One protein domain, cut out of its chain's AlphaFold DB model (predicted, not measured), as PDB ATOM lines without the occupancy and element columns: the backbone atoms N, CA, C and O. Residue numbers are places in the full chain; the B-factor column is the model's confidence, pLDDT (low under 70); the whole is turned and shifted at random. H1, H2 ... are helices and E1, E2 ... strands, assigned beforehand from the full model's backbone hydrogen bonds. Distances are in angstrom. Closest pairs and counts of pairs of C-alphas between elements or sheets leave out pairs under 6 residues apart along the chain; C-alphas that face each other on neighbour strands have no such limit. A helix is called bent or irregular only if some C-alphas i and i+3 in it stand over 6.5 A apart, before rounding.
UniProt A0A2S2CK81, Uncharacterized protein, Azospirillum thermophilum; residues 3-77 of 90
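AT A GLANCE: This is residues 3 to 77 of the 90 residues of an uncharacterized protein of Azospirillum thermophilum (UniProt A0A2S2CK81). A long, bent two-stranded hairpin, E1 and E2, has its turn at one end of the longest axis, while the helices gather round its other end. H4 packs with its residues 65 to 72 on the end of E2 near Val 40, H1 comes to the open end of the hairpin with residues 8 to 12, and H2 and H3 lead the chain round from E2 to H4. The printed part has 75 residues with four named helices and two named strands in the order H1 E1 E2 H2 H3 H4, a mixed class with an antiparallel sheet E1 - E2. It is loose, with a radius of gyration of the C-alphas of 14.8 A and spans of 49 by 25 by 19 A.

IN THESE COORDINATES: H1, residues 3 to 13, begins at C-alpha 3 (108.369, 171.301, 115.690) and is 15.3 A long. E1, residues 17 to 25, measures 25.7 A, and E2, residues 31 to 40, 24.9 A. H2 is residues 42 to 45, 4.9 A, and H3 residues 50 to 58, 12.2 A. H4, residues 61 to 72, is 16.8 A long and ends at C-alpha 72 (89.624, 162.724, 116.332).

HOW THE PARTS SIT: E1 and E2 form a hairpin, antiparallel at 156 degrees, with N 20 and O 37 at 2.9 A and N 24 and O 32 at 2.8 A within hydrogen-bond range. E2 bends by 67 degrees at residue 36. The closest C-alphas of H1 and E1, Leu 11 and Leu 17, are 6.3 A apart. Those of E2 and H4, Val 40 and Leu 69, are 6.9 A apart. H3 and H4 only just touch, only at the corner, with 3 pairs of C-alphas within 8 A, the closest Leu 56 and Leu 62 at 5.2 A. In H1, H3 and H4 every O i to N i+4 pair is within hydrogen-bond range; H2 is too short for one.

THE WHOLE: The C-alphas farthest apart, Asp 28 and Glu 51, are 49.9 A apart. The printed part has no cut, its links are tight, and no printed residue is under 70 in pLDDT.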
ATOM      1  N   ARG A   3     109.230 171.261 114.501       87.19
ATOM      2  CA  ARG A   3     108.369 171.301 115.690       87.19
ATOM      3  C   ARG A   3     107.371 170.136 115.774       87.19
ATOM      4  O   ARG A   3     107.112 169.620 116.854       87.19
ATOM      5  N   THR A   4     106.847 169.685 114.635       89.00
ATOM      6  CA  THR A   4     105.975 168.500 114.563       89.00
ATOM      7  C   THR A   4     106.754 167.215 114.841       89.00
ATOM      8  O   THR A   4     106.244 166.335 115.525       89.00
ATOM      9  N   GLN A   5     107.997 167.116 114.356       91.50
ATOM     10  CA  GLN A   5     108.867 165.964 114.622       91.50
ATOM     11  C   GLN A   5     109.269 165.882 116.099       91.50
ATOM     12  O   GLN A   5     109.210 164.804 116.683       91.50
ATOM     13  N   GLU A   6     109.626 167.012 116.713       92.50
ATOM     14  CA  GLU A   6     109.936 167.098 118.147       92.50
ATOM     15  C   GLU A   6     108.743 166.652 119.004       92.50
ATOM     16  O   GLU A   6     108.905 165.840 119.911       92.50
ATOM     17  N   PHE A   7     107.535 167.111 118.666       93.81
ATOM     18  CA  PHE A   7     106.307 166.686 119.336       93.81
ATOM     19  C   PHE A   7     106.043 165.186 119.176       93.81
ATOM     20  O   PHE A   7     105.832 164.495 120.168       93.81
ATOM     21  N   ALA A   8     106.108 164.661 117.949       93.62
ATOM     22  CA  ALA A   8     105.893 163.238 117.690       93.62
ATOM     23  C   ALA A   8     106.896 162.361 118.454       93.62
ATOM     24  O   ALA A   8     106.510 161.353 119.043       93.62
ATOM     25  N   ARG A   9     108.167 162.779 118.506       94.81
ATOM     26  CA  ARG A   9     109.199 162.107 119.298       94.81
ATOM     27  C   ARG A   9     108.887 162.154 120.792       94.81
ATOM     28  O   ARG A   9     108.930 161.114 121.428       94.81
ATOM     29  N   GLN A  10     108.504 163.311 121.339       95.06
ATOM     30  CA  GLN A  10     108.130 163.422 122.754       95.06
ATOM     31  C   GLN A  10     106.967 162.480 123.118       95.06
ATOM     32  O   GLN A  10     106.994 161.841 124.166       95.06
ATOM     33  N   LEU A  11     105.960 162.354 122.246       96.62
ATOM     34  CA  LEU A  11     104.855 161.414 122.452       96.62
ATOM     35  C   LEU A  11     105.301 159.950 122.369       96.62
ATOM     36  O   LEU A  11     104.808 159.122 123.135       96.62
ATOM     37  N   ALA A  12     106.213 159.627 121.452       95.69
ATOM     38  CA  ALA A  12     106.772 158.286 121.315       95.69
ATOM     39  C   ALA A  12     107.618 157.894 122.537       95.69
ATOM     40  O   ALA A  12     107.428 156.806 123.075       95.69
ATOM     41  N   ASP A  13     108.471 158.802 123.020       96.31
ATOM     42  CA  ASP A  13     109.321 158.609 124.203       96.31
ATOM     43  C   ASP A  13     108.473 158.354 125.467       96.31
ATOM     44  O   ASP A  13     108.833 157.542 126.314       96.31
ATOM     45  N   LEU A  14     107.300 158.992 125.564       96.69
ATOM     46  CA  LEU A  14     106.316 158.775 126.634       96.69
ATOM     47  C   LEU A  14     105.366 157.589 126.376       96.69
ATOM     48  O   LEU A  14     104.435 157.363 127.149       96.69
ATOM     49  N   ASN A  15     105.566 156.834 125.290       96.81
ATOM     50  CA  ASN A  15     104.727 155.706 124.877       96.81
ATOM     51  C   ASN A  15     103.231 156.067 124.734       96.81
ATOM     52  O   ASN A  15     102.346 155.252 125.002       96.81
ATOM     53  N   LEU A  16     102.936 157.298 124.309       97.88
ATOM     54  CA  LEU A  16     101.575 157.834 124.203       97.88
ATOM     55  C   LEU A  16     100.906 157.563 122.858       97.88
ATOM     56  O   LEU A  16      99.737 157.900 122.700       97.88
ATOM     57  N   LEU A  17     101.609 156.991 121.884       97.31
ATOM     58  CA  LEU A  17     101.059 156.723 120.559       97.31
ATOM     59  C   LEU A  17     100.485 155.306 120.478       97.31
ATOM     60  O   LEU A  17     101.079 154.348 120.975       97.31
ATOM     61  N   LYS A  18      99.337 155.173 119.816       96.19
ATOM     62  CA  LYS A  18      98.758 153.885 119.427       96.19
ATOM     63  C   LYS A  18      98.328 153.907 117.968       96.19
ATOM     64  O   LYS A  18      97.937 154.953 117.449       96.19
ATOM     65  N   SER A  19      98.374 152.738 117.338       95.50
ATOM     66  CA  SER A  19      97.841 152.560 115.989       95.50
ATOM     67  C   SER A  19      96.323 152.734 115.990       95.50
ATOM     68  O   SER A  19      95.638 152.317 116.931       95.50
ATOM     69  N   TRP A  20      95.805 153.351 114.935       94.12
ATOM     70  CA  TRP A  20      94.382 153.508 114.690       94.12
ATOM     71  C   TRP A  20      94.062 153.179 113.237       94.12
ATOM     72  O   TRP A  20      94.763 153.604 112.323       94.12
ATOM     73  N   ALA A  21      92.989 152.422 113.043       92.75
ATOM     74  CA  ALA A  21      92.427 152.135 111.738       92.75
ATOM     75  C   ALA A  21      91.010 152.706 111.679       92.75
ATOM     76  O   ALA A  21      90.235 152.559 112.629       92.75
ATOM     77  N   ILE A  22      90.684 153.358 110.569       91.19
ATOM     78  CA  ILE A  22      89.369 153.940 110.320       91.19
ATOM     79  C   ILE A  22      88.694 153.114 109.236       91.19
ATOM     80  O   ILE A  22      89.236 152.952 108.145       91.19
ATOM     81  N   GLN A  23      87.496 152.614 109.521       89.31
ATOM     82  CA  GLN A  23      86.649 152.026 108.495       89.31
ATOM     83  C   GLN A  23      85.867 153.140 107.795       89.31
ATOM     84  O   GLN A  23      85.213 153.961 108.438       89.31
ATOM     85  N   THR A  24      85.962 153.167 106.474       87.31
ATOM     86  CA  THR A  24      85.303 154.120 105.578       87.31
ATOM     87  C   THR A  24      84.539 153.349 104.513       87.31
ATOM     88  O   THR A  24      84.828 152.175 104.284       87.31
ATOM     89  N   ASN A  25      83.574 153.987 103.856       83.56
ATOM     90  CA  ASN A  25      82.970 153.427 102.650       83.56
ATOM     91  C   ASN A  25      83.521 154.183 101.443       83.56
ATOM     92  O   ASN A  25      83.436 155.410 101.389       83.56
ATOM     93  N   GLY A  26      84.096 153.449 100.492       77.94
ATOM     94  CA  GLY A  26      84.530 154.002  99.216       77.94
ATOM     95  C   GLY A  26      83.350 154.532  98.401       77.94
ATOM     96  O   GLY A  26      82.185 154.291  98.721       77.94
ATOM     97  N   VAL A  27      83.657 155.236  97.312       76.19
ATOM     98  CA  VAL A  27      82.648 155.841  96.420       76.19
ATOM     99  C   VAL A  27      81.685 154.788  95.852       76.19
ATOM    100  O   VAL A  27      80.497 155.052  95.708       76.19
ATOM    101  N   ASP A  28      82.174 153.561  95.650       79.62
ATOM    102  CA  ASP A  28      81.394 152.416  95.162       79.62
ATOM    103  C   ASP A  28      80.584 151.706  96.270       79.62
ATOM    104  O   ASP A  28      80.059 150.609  96.076       79.62
ATOM    105  N   GLY A  29      80.533 152.287  97.475       77.19
ATOM    106  CA  GLY A  29      79.855 151.726  98.647       77.19
ATOM    107  C   GLY A  29      80.595 150.566  99.322       77.19
ATOM    108  O   GLY A  29      80.080 149.995 100.281       77.19
ATOM    109  N   GLN A  30      81.795 150.210  98.852       82.00
ATOM    110  CA  GLN A  30      82.582 149.119  99.424       82.00
ATOM    111  C   GLN A  30      83.345 149.562 100.683       82.00
ATOM    112  O   GLN A  30      83.946 150.639 100.672       82.00
ATOM    113  N   PRO A  31      83.380 148.747 101.754       84.81
ATOM    114  CA  PRO A  31      84.174 149.052 102.937       84.81
ATOM    115  C   PRO A  31      85.668 149.127 102.606       84.81
ATOM    116  O   PRO A  31      86.236 148.204 102.024       84.81
ATOM    117  N   GLN A  32      86.321 150.197 103.045       88.50
ATOM    118  CA  GLN A  32      87.761 150.401 102.963       88.50
ATOM    119  C   GLN A  32      88.316 150.716 104.351       88.50
ATOM    120  O   GLN A  32      87.743 151.502 105.107       88.50
ATOM    121  N   ILE A  33      89.455 150.115 104.685       89.50
ATOM    122  CA  ILE A  33      90.183 150.413 105.918       89.50
ATOM    123  C   ILE A  33      91.306 151.390 105.581       89.50
ATOM    124  O   ILE A  33      92.155 151.095 104.742       89.50
ATOM    125  N   LEU A  34      91.307 152.541 106.247       89.00
ATOM    126  CA  LEU A  34      92.453 153.434 106.305       89.00
ATOM    127  C   LEU A  34      93.275 153.062 107.537       89.00
ATOM    128  O   LEU A  34      92.834 153.269 108.668       89.00
ATOM    129  N   ASP A  35      94.449 152.489 107.307       88.75
ATOM    130  CA  ASP A  35      95.405 152.096 108.336       88.75
ATOM    131  C   ASP A  35      96.631 153.031 108.358       88.75
ATOM    132  O   ASP A  35      96.652 154.094 107.734       88.75
ATOM    133  N   GLY A  36      97.630 152.694 109.179       89.31
ATOM    134  CA  GLY A  36      98.873 153.464 109.294       89.31
ATOM    135  C   GLY A  36      98.764 154.764 110.100       89.31
ATOM    136  O   GLY A  36      99.760 155.472 110.259       89.31
ATOM    137  N   LEU A  37      97.590 155.082 110.652       90.94
ATOM    138  CA  LEU A  37      97.410 156.258 111.498       90.94
ATOM    139  C   LEU A  37      97.906 155.988 112.919       90.94
ATOM    140  O   LEU A  37      97.712 154.912 113.481       90.94
ATOM    141  N   SER A  38      98.522 157.002 113.521       94.44
ATOM    142  CA  SER A  38      98.908 157.000 114.931       94.44
ATOM    143  C   SER A  38      98.166 158.101 115.665       94.44
ATOM    144  O   SER A  38      98.166 159.249 115.222       94.44
ATOM    145  N   ILE A  39      97.552 157.750 116.792       95.94
ATOM    146  CA  ILE A  39      96.805 158.682 117.638       95.94
ATOM    147  C   ILE A  39      97.313 158.660 119.071       95.94
ATOM    148  O   ILE A  39      97.912 157.677 119.514       95.94
ATOM    149  N   VAL A  40      97.029 159.728 119.816       97.38
ATOM    150  CA  VAL A  40      97.299 159.755 121.256       97.38
ATOM    151  C   VAL A  40      96.380 158.776 121.992       97.38
ATOM    152  O   VAL A  40      95.158 158.775 121.832       97.38
ATOM    153  N   ASP A  41      96.972 157.955 122.853       97.62
ATOM    154  CA  ASP A  41      96.262 157.101 123.789       97.62
ATOM    155  C   ASP A  41      95.878 157.881 125.052       97.62
ATOM    156  O   ASP A  41      96.662 158.025 125.992       97.62
ATOM    157  N   ALA A  42      94.633 158.360 125.088       95.75
ATOM    158  CA  ALA A  42      94.084 159.094 126.228       95.75
ATOM    159  C   ALA A  42      94.153 158.312 127.556       95.75
ATOM    160  O   ALA A  42      94.244 158.926 128.616       95.75
ATOM    161  N   ARG A  43      94.141 156.968 127.519       96.75
ATOM    162  CA  ARG A  43      94.258 156.157 128.743       96.75
ATOM    163  C   ARG A  43      95.661 156.239 129.325       96.75
ATOM    164  O   ARG A  43      95.794 156.440 130.526       96.75
ATOM    165  N   LYS A  44      96.690 156.117 128.482       97.75
ATOM    166  CA  LYS A  44      98.088 156.256 128.911       97.75
ATOM    167  C   LYS A  44      98.408 157.685 129.329       97.75
ATOM    168  O   LYS A  44      99.091 157.875 130.325       97.75
ATOM    169  N   LEU A  45      97.855 158.675 128.625       97.56
ATOM    170  CA  LEU A  45      97.973 160.086 128.999       97.56
ATOM    171  C   LEU A  45      97.480 160.338 130.433       97.56
ATOM    172  O   LEU A  45      98.161 161.007 131.200       97.56
ATOM    173  N   ALA A  46      96.327 159.772 130.802       96.69
ATOM    174  CA  ALA A  46      95.748 159.909 132.140       96.69
ATOM    175  C   ALA A  46      96.515 159.152 133.243       96.69
ATOM    176  O   ALA A  46      96.243 159.358 134.420       96.69
ATOM    177  N   GLN A  47      97.437 158.262 132.867       97.56
ATOM    178  CA  GLN A  47      98.251 157.449 133.777       97.56
ATOM    179  C   GLN A  47      99.710 157.922 133.834       97.56
ATOM    180  O   GLN A  47     100.546 157.253 134.439       97.56
ATOM    181  N   LEU A  48     100.036 159.040 133.177       97.75
ATOM    182  CA  LEU A  48     101.381 159.594 133.226       97.75
ATOM    183  C   LEU A  48     101.739 160.030 134.650       97.75
ATOM    184  O   LEU A  48     100.883 160.565 135.355       97.75
ATOM    185  N   PRO A  49     103.009 159.872 135.046       97.56
ATOM    186  CA  PRO A  49     103.485 160.420 136.302       97.56
ATOM    187  C   PRO A  49     103.539 161.956 136.241       97.56
ATOM    188  O   PRO A  49     103.684 162.552 135.165       97.56
ATOM    189  N   ASP A  50     103.442 162.598 137.403       97.81
ATOM    190  CA  ASP A  50     103.316 164.053 137.539       97.81
ATOM    191  C   ASP A  50     104.439 164.820 136.824       97.81
ATOM    192  O   ASP A  50     104.186 165.839 136.174       97.81
ATOM    193  N   GLU A  51     105.684 164.331 136.877       97.06
ATOM    194  CA  GLU A  51     106.818 164.973 136.210       97.06
ATOM    195  C   GLU A  51     106.680 164.983 134.682       97.06
ATOM    196  O   GLU A  51     107.052 165.963 134.026       97.06
ATOM    197  N   ALA A  52     106.098 163.927 134.106       96.69
ATOM    198  CA  ALA A  52     105.857 163.842 132.671       96.69
ATOM    199  C   ALA A  52     104.742 164.806 132.255       96.69
ATOM    200  O   ALA A  52     104.884 165.524 131.261       96.69
ATOM    201  N   VAL A  53     103.671 164.893 133.051       96.94
ATOM    202  CA  VAL A  53     102.582 165.857 132.832       96.94
ATOM    203  C   VAL A  53     103.107 167.291 132.916       96.94
ATOM    204  O   VAL A  53     102.829 168.109 132.037       96.94
ATOM    205  N   LEU A  54     103.931 167.595 133.922       97.12
ATOM    206  CA  LEU A  54     104.531 168.916 134.092       97.12
ATOM    207  C   LEU A  54     105.453 169.284 132.920       97.12
ATOM    208  O   LEU A  54     105.439 170.429 132.464       97.12
ATOM    209  N   SER A  55     106.227 168.324 132.409       95.06
ATOM    210  CA  SER A  55     107.069 168.507 131.221       95.06
ATOM    211  C   SER A  55     106.238 168.839 129.975       95.06
ATOM    212  O   SER A  55     106.525 169.818 129.283       95.06
ATOM    213  N   LEU A  56     105.153 168.090 129.735       96.12
ATOM    214  CA  LEU A  56     104.216 168.333 128.630       96.12
ATOM    215  C   LEU A  56     103.509 169.688 128.734       96.12
ATOM    216  O   LEU A  56     103.268 170.346 127.719       96.12
ATOM    217  N   PHE A  57     103.167 170.114 129.951       96.69
ATOM    218  CA  PHE A  57     102.578 171.427 130.198       96.69
ATOM    219  C   PHE A  57     103.578 172.549 129.890       96.69
ATOM    220  O   PHE A  57     103.265 173.462 129.126       96.69
ATOM    221  N   ARG A  58     104.804 172.457 130.423       95.69
ATOM    222  CA  ARG A  58     105.852 173.475 130.235       95.69
ATOM    223  C   ARG A  58     106.308 173.605 128.784       95.69
ATOM    224  O   ARG A  58     106.630 174.709 128.357       95.69
ATOM    225  N   SER A  59     106.325 172.510 128.022       92.81
ATOM    226  CA  SER A  59     106.654 172.549 126.591       92.81
ATOM    227  C   SER A  59     105.505 173.066 125.714       92.81
ATOM    228  O   SER A  59     105.712 173.343 124.533       92.81
ATOM    229  N   GLY A  60     104.287 173.180 126.261       94.19
ATOM    230  CA  GLY A  60     103.068 173.485 125.510       94.19
ATOM    231  C   GLY A  60     102.508 172.299 124.713       94.19
ATOM    232  O   GLY A  60     101.471 172.441 124.062       94.19
ATOM    233  N   ALA A  61     103.141 171.123 124.777       95.81
ATOM    234  CA  ALA A  61     102.706 169.916 124.072       95.81
ATOM    235  C   ALA A  61     101.314 169.444 124.515       95.81
ATOM    236  O   ALA A  61     100.552 168.924 123.698       95.81
ATOM    237  N   LEU A  62     100.947 169.673 125.782       96.19
ATOM    238  CA  LEU A  62      99.641 169.275 126.315       96.19
ATOM    239  C   LEU A  62      98.472 169.908 125.538       96.19
ATOM    240  O   LEU A  62      97.476 169.240 125.262       96.19
ATOM    241  N   ALA A  63      98.616 171.161 125.091       95.94
ATOM    242  CA  ALA A  63      97.598 171.825 124.277       95.94
ATOM    243  C   ALA A  63      97.398 171.133 122.919       95.94
ATOM    244  O   ALA A  63      96.268 170.982 122.459       95.94
ATOM    245  N   TRP A  64      98.477 170.670 122.280       96.56
ATOM    246  CA  TRP A  64      98.381 169.965 120.997       96.56
ATOM    247  C   TRP A  64      97.851 168.552 121.152       96.56
ATOM    248  O   TRP A  64      97.123 168.092 120.279       96.56
ATOM    249  N   ILE A  65      98.161 167.886 122.266       97.25
ATOM    250  CA  ILE A  65      97.558 166.597 122.606       97.25
ATOM    251  C   ILE A  65      96.035 166.737 122.663       97.25
ATOM    252  O   ILE A  65      95.328 165.985 121.996       97.25
ATOM    253  N   HIS A  66      95.523 167.723 123.401       96.81
ATOM    254  CA  HIS A  66      94.079 167.932 123.496       96.81
ATOM    255  C   HIS A  66      93.455 168.376 122.172       96.81
ATOM    256  O   HIS A  66      92.391 167.874 121.821       96.81
ATOM    257  N   ALA A  67      94.121 169.244 121.405       96.44
ATOM    258  CA  ALA A  67      93.653 169.623 120.072       96.44
ATOM    259  C   ALA A  67      93.568 168.413 119.127       96.44
ATOM    260  O   ALA A  67      92.592 168.267 118.394       96.44
ATOM    261  N   HIS A  68      94.558 167.518 119.183       95.38
ATOM    262  CA  HIS A  68      94.557 166.276 118.422       95.38
ATOM    263  C   HIS A  68      93.420 165.347 118.867       95.38
ATOM    264  O   HIS A  68      92.654 164.892 118.032       95.38
ATOM    265  N   LEU A  69      93.239 165.115 120.170       95.81
ATOM    266  CA  LEU A  69      92.133 164.290 120.677       95.81
ATOM    267  C   LEU A  69      90.757 164.855 120.296       95.81
ATOM    268  O   LEU A  69      89.861 164.095 119.937       95.81
ATOM    269  N   LEU A  70      90.599 166.181 120.341       95.94
ATOM    270  CA  LEU A  70      89.369 166.854 119.933       95.94
ATOM    271  C   LEU A  70      89.083 166.646 118.441       95.94
ATOM    272  O   LEU A  70      87.949 166.336 118.081       95.94
ATOM    273  N   SER A  71      90.096 166.767 117.577       94.12
ATOM    274  CA  SER A  71      89.909 166.566 116.136       94.12
ATOM    275  C   SER A  71      89.551 165.122 115.781       94.12
ATOM    276  O   SER A  71      88.782 164.895 114.853       94.12
ATOM    277  N   LEU A  72      90.021 164.125 116.541       93.44
ATOM    278  CA  LEU A  72      89.624 162.724 116.332       93.44
ATOM    279  C   LEU A  72      88.118 162.507 116.522       93.44
ATOM    280  O   LEU A  72      87.541 161.648 115.857       93.44
ATOM    281  N   GLY A  73      87.469 163.309 117.370       90.94
ATOM    282  CA  GLY A  73      86.018 163.277 117.562       90.94
ATOM    283  C   GLY A  73      85.219 163.648 116.309       90.94
ATOM    284  O   GLY A  73      84.060 163.256 116.197       90.94
ATOM    285  N   THR A  74      85.822 164.354 115.346       91.12
ATOM    286  CA  THR A  74      85.147 164.740 114.096       91.12
ATOM    287  C   THR A  74      85.336 163.719 112.978       91.12
ATOM    288  O   THR A  74      84.585 163.732 112.008       91.12
ATOM    289  N   VAL A  75      86.323 162.828 113.089       89.69
ATOM    290  CA  VAL A  75      86.680 161.873 112.029       89.69
ATOM    291  C   VAL A  75      85.543 160.916 111.651       89.69
ATOM    292  O   VAL A  75      85.367 160.710 110.455       89.69
ATOM    293  N   PRO A  76      84.721 160.376 112.577       87.38
ATOM    294  CA  PRO A  76      83.591 159.524 112.198       87.38
ATOM    295  C   PRO A  76      82.586 160.196 111.252       87.38
ATOM    296  O   PRO A  76      81.943 159.513 110.467       87.38
ATOM    297  N   ALA A  77      82.456 161.527 111.282       86.31
ATOM    298  CA  ALA A  77      81.588 162.245 110.346       86.31
ATOM    299  C   ALA A  77      82.168 162.301 108.920       86.31
ATOM    300  O   ALA A  77      81.434 162.542 107.966       86.31
TER     301      ALA A  77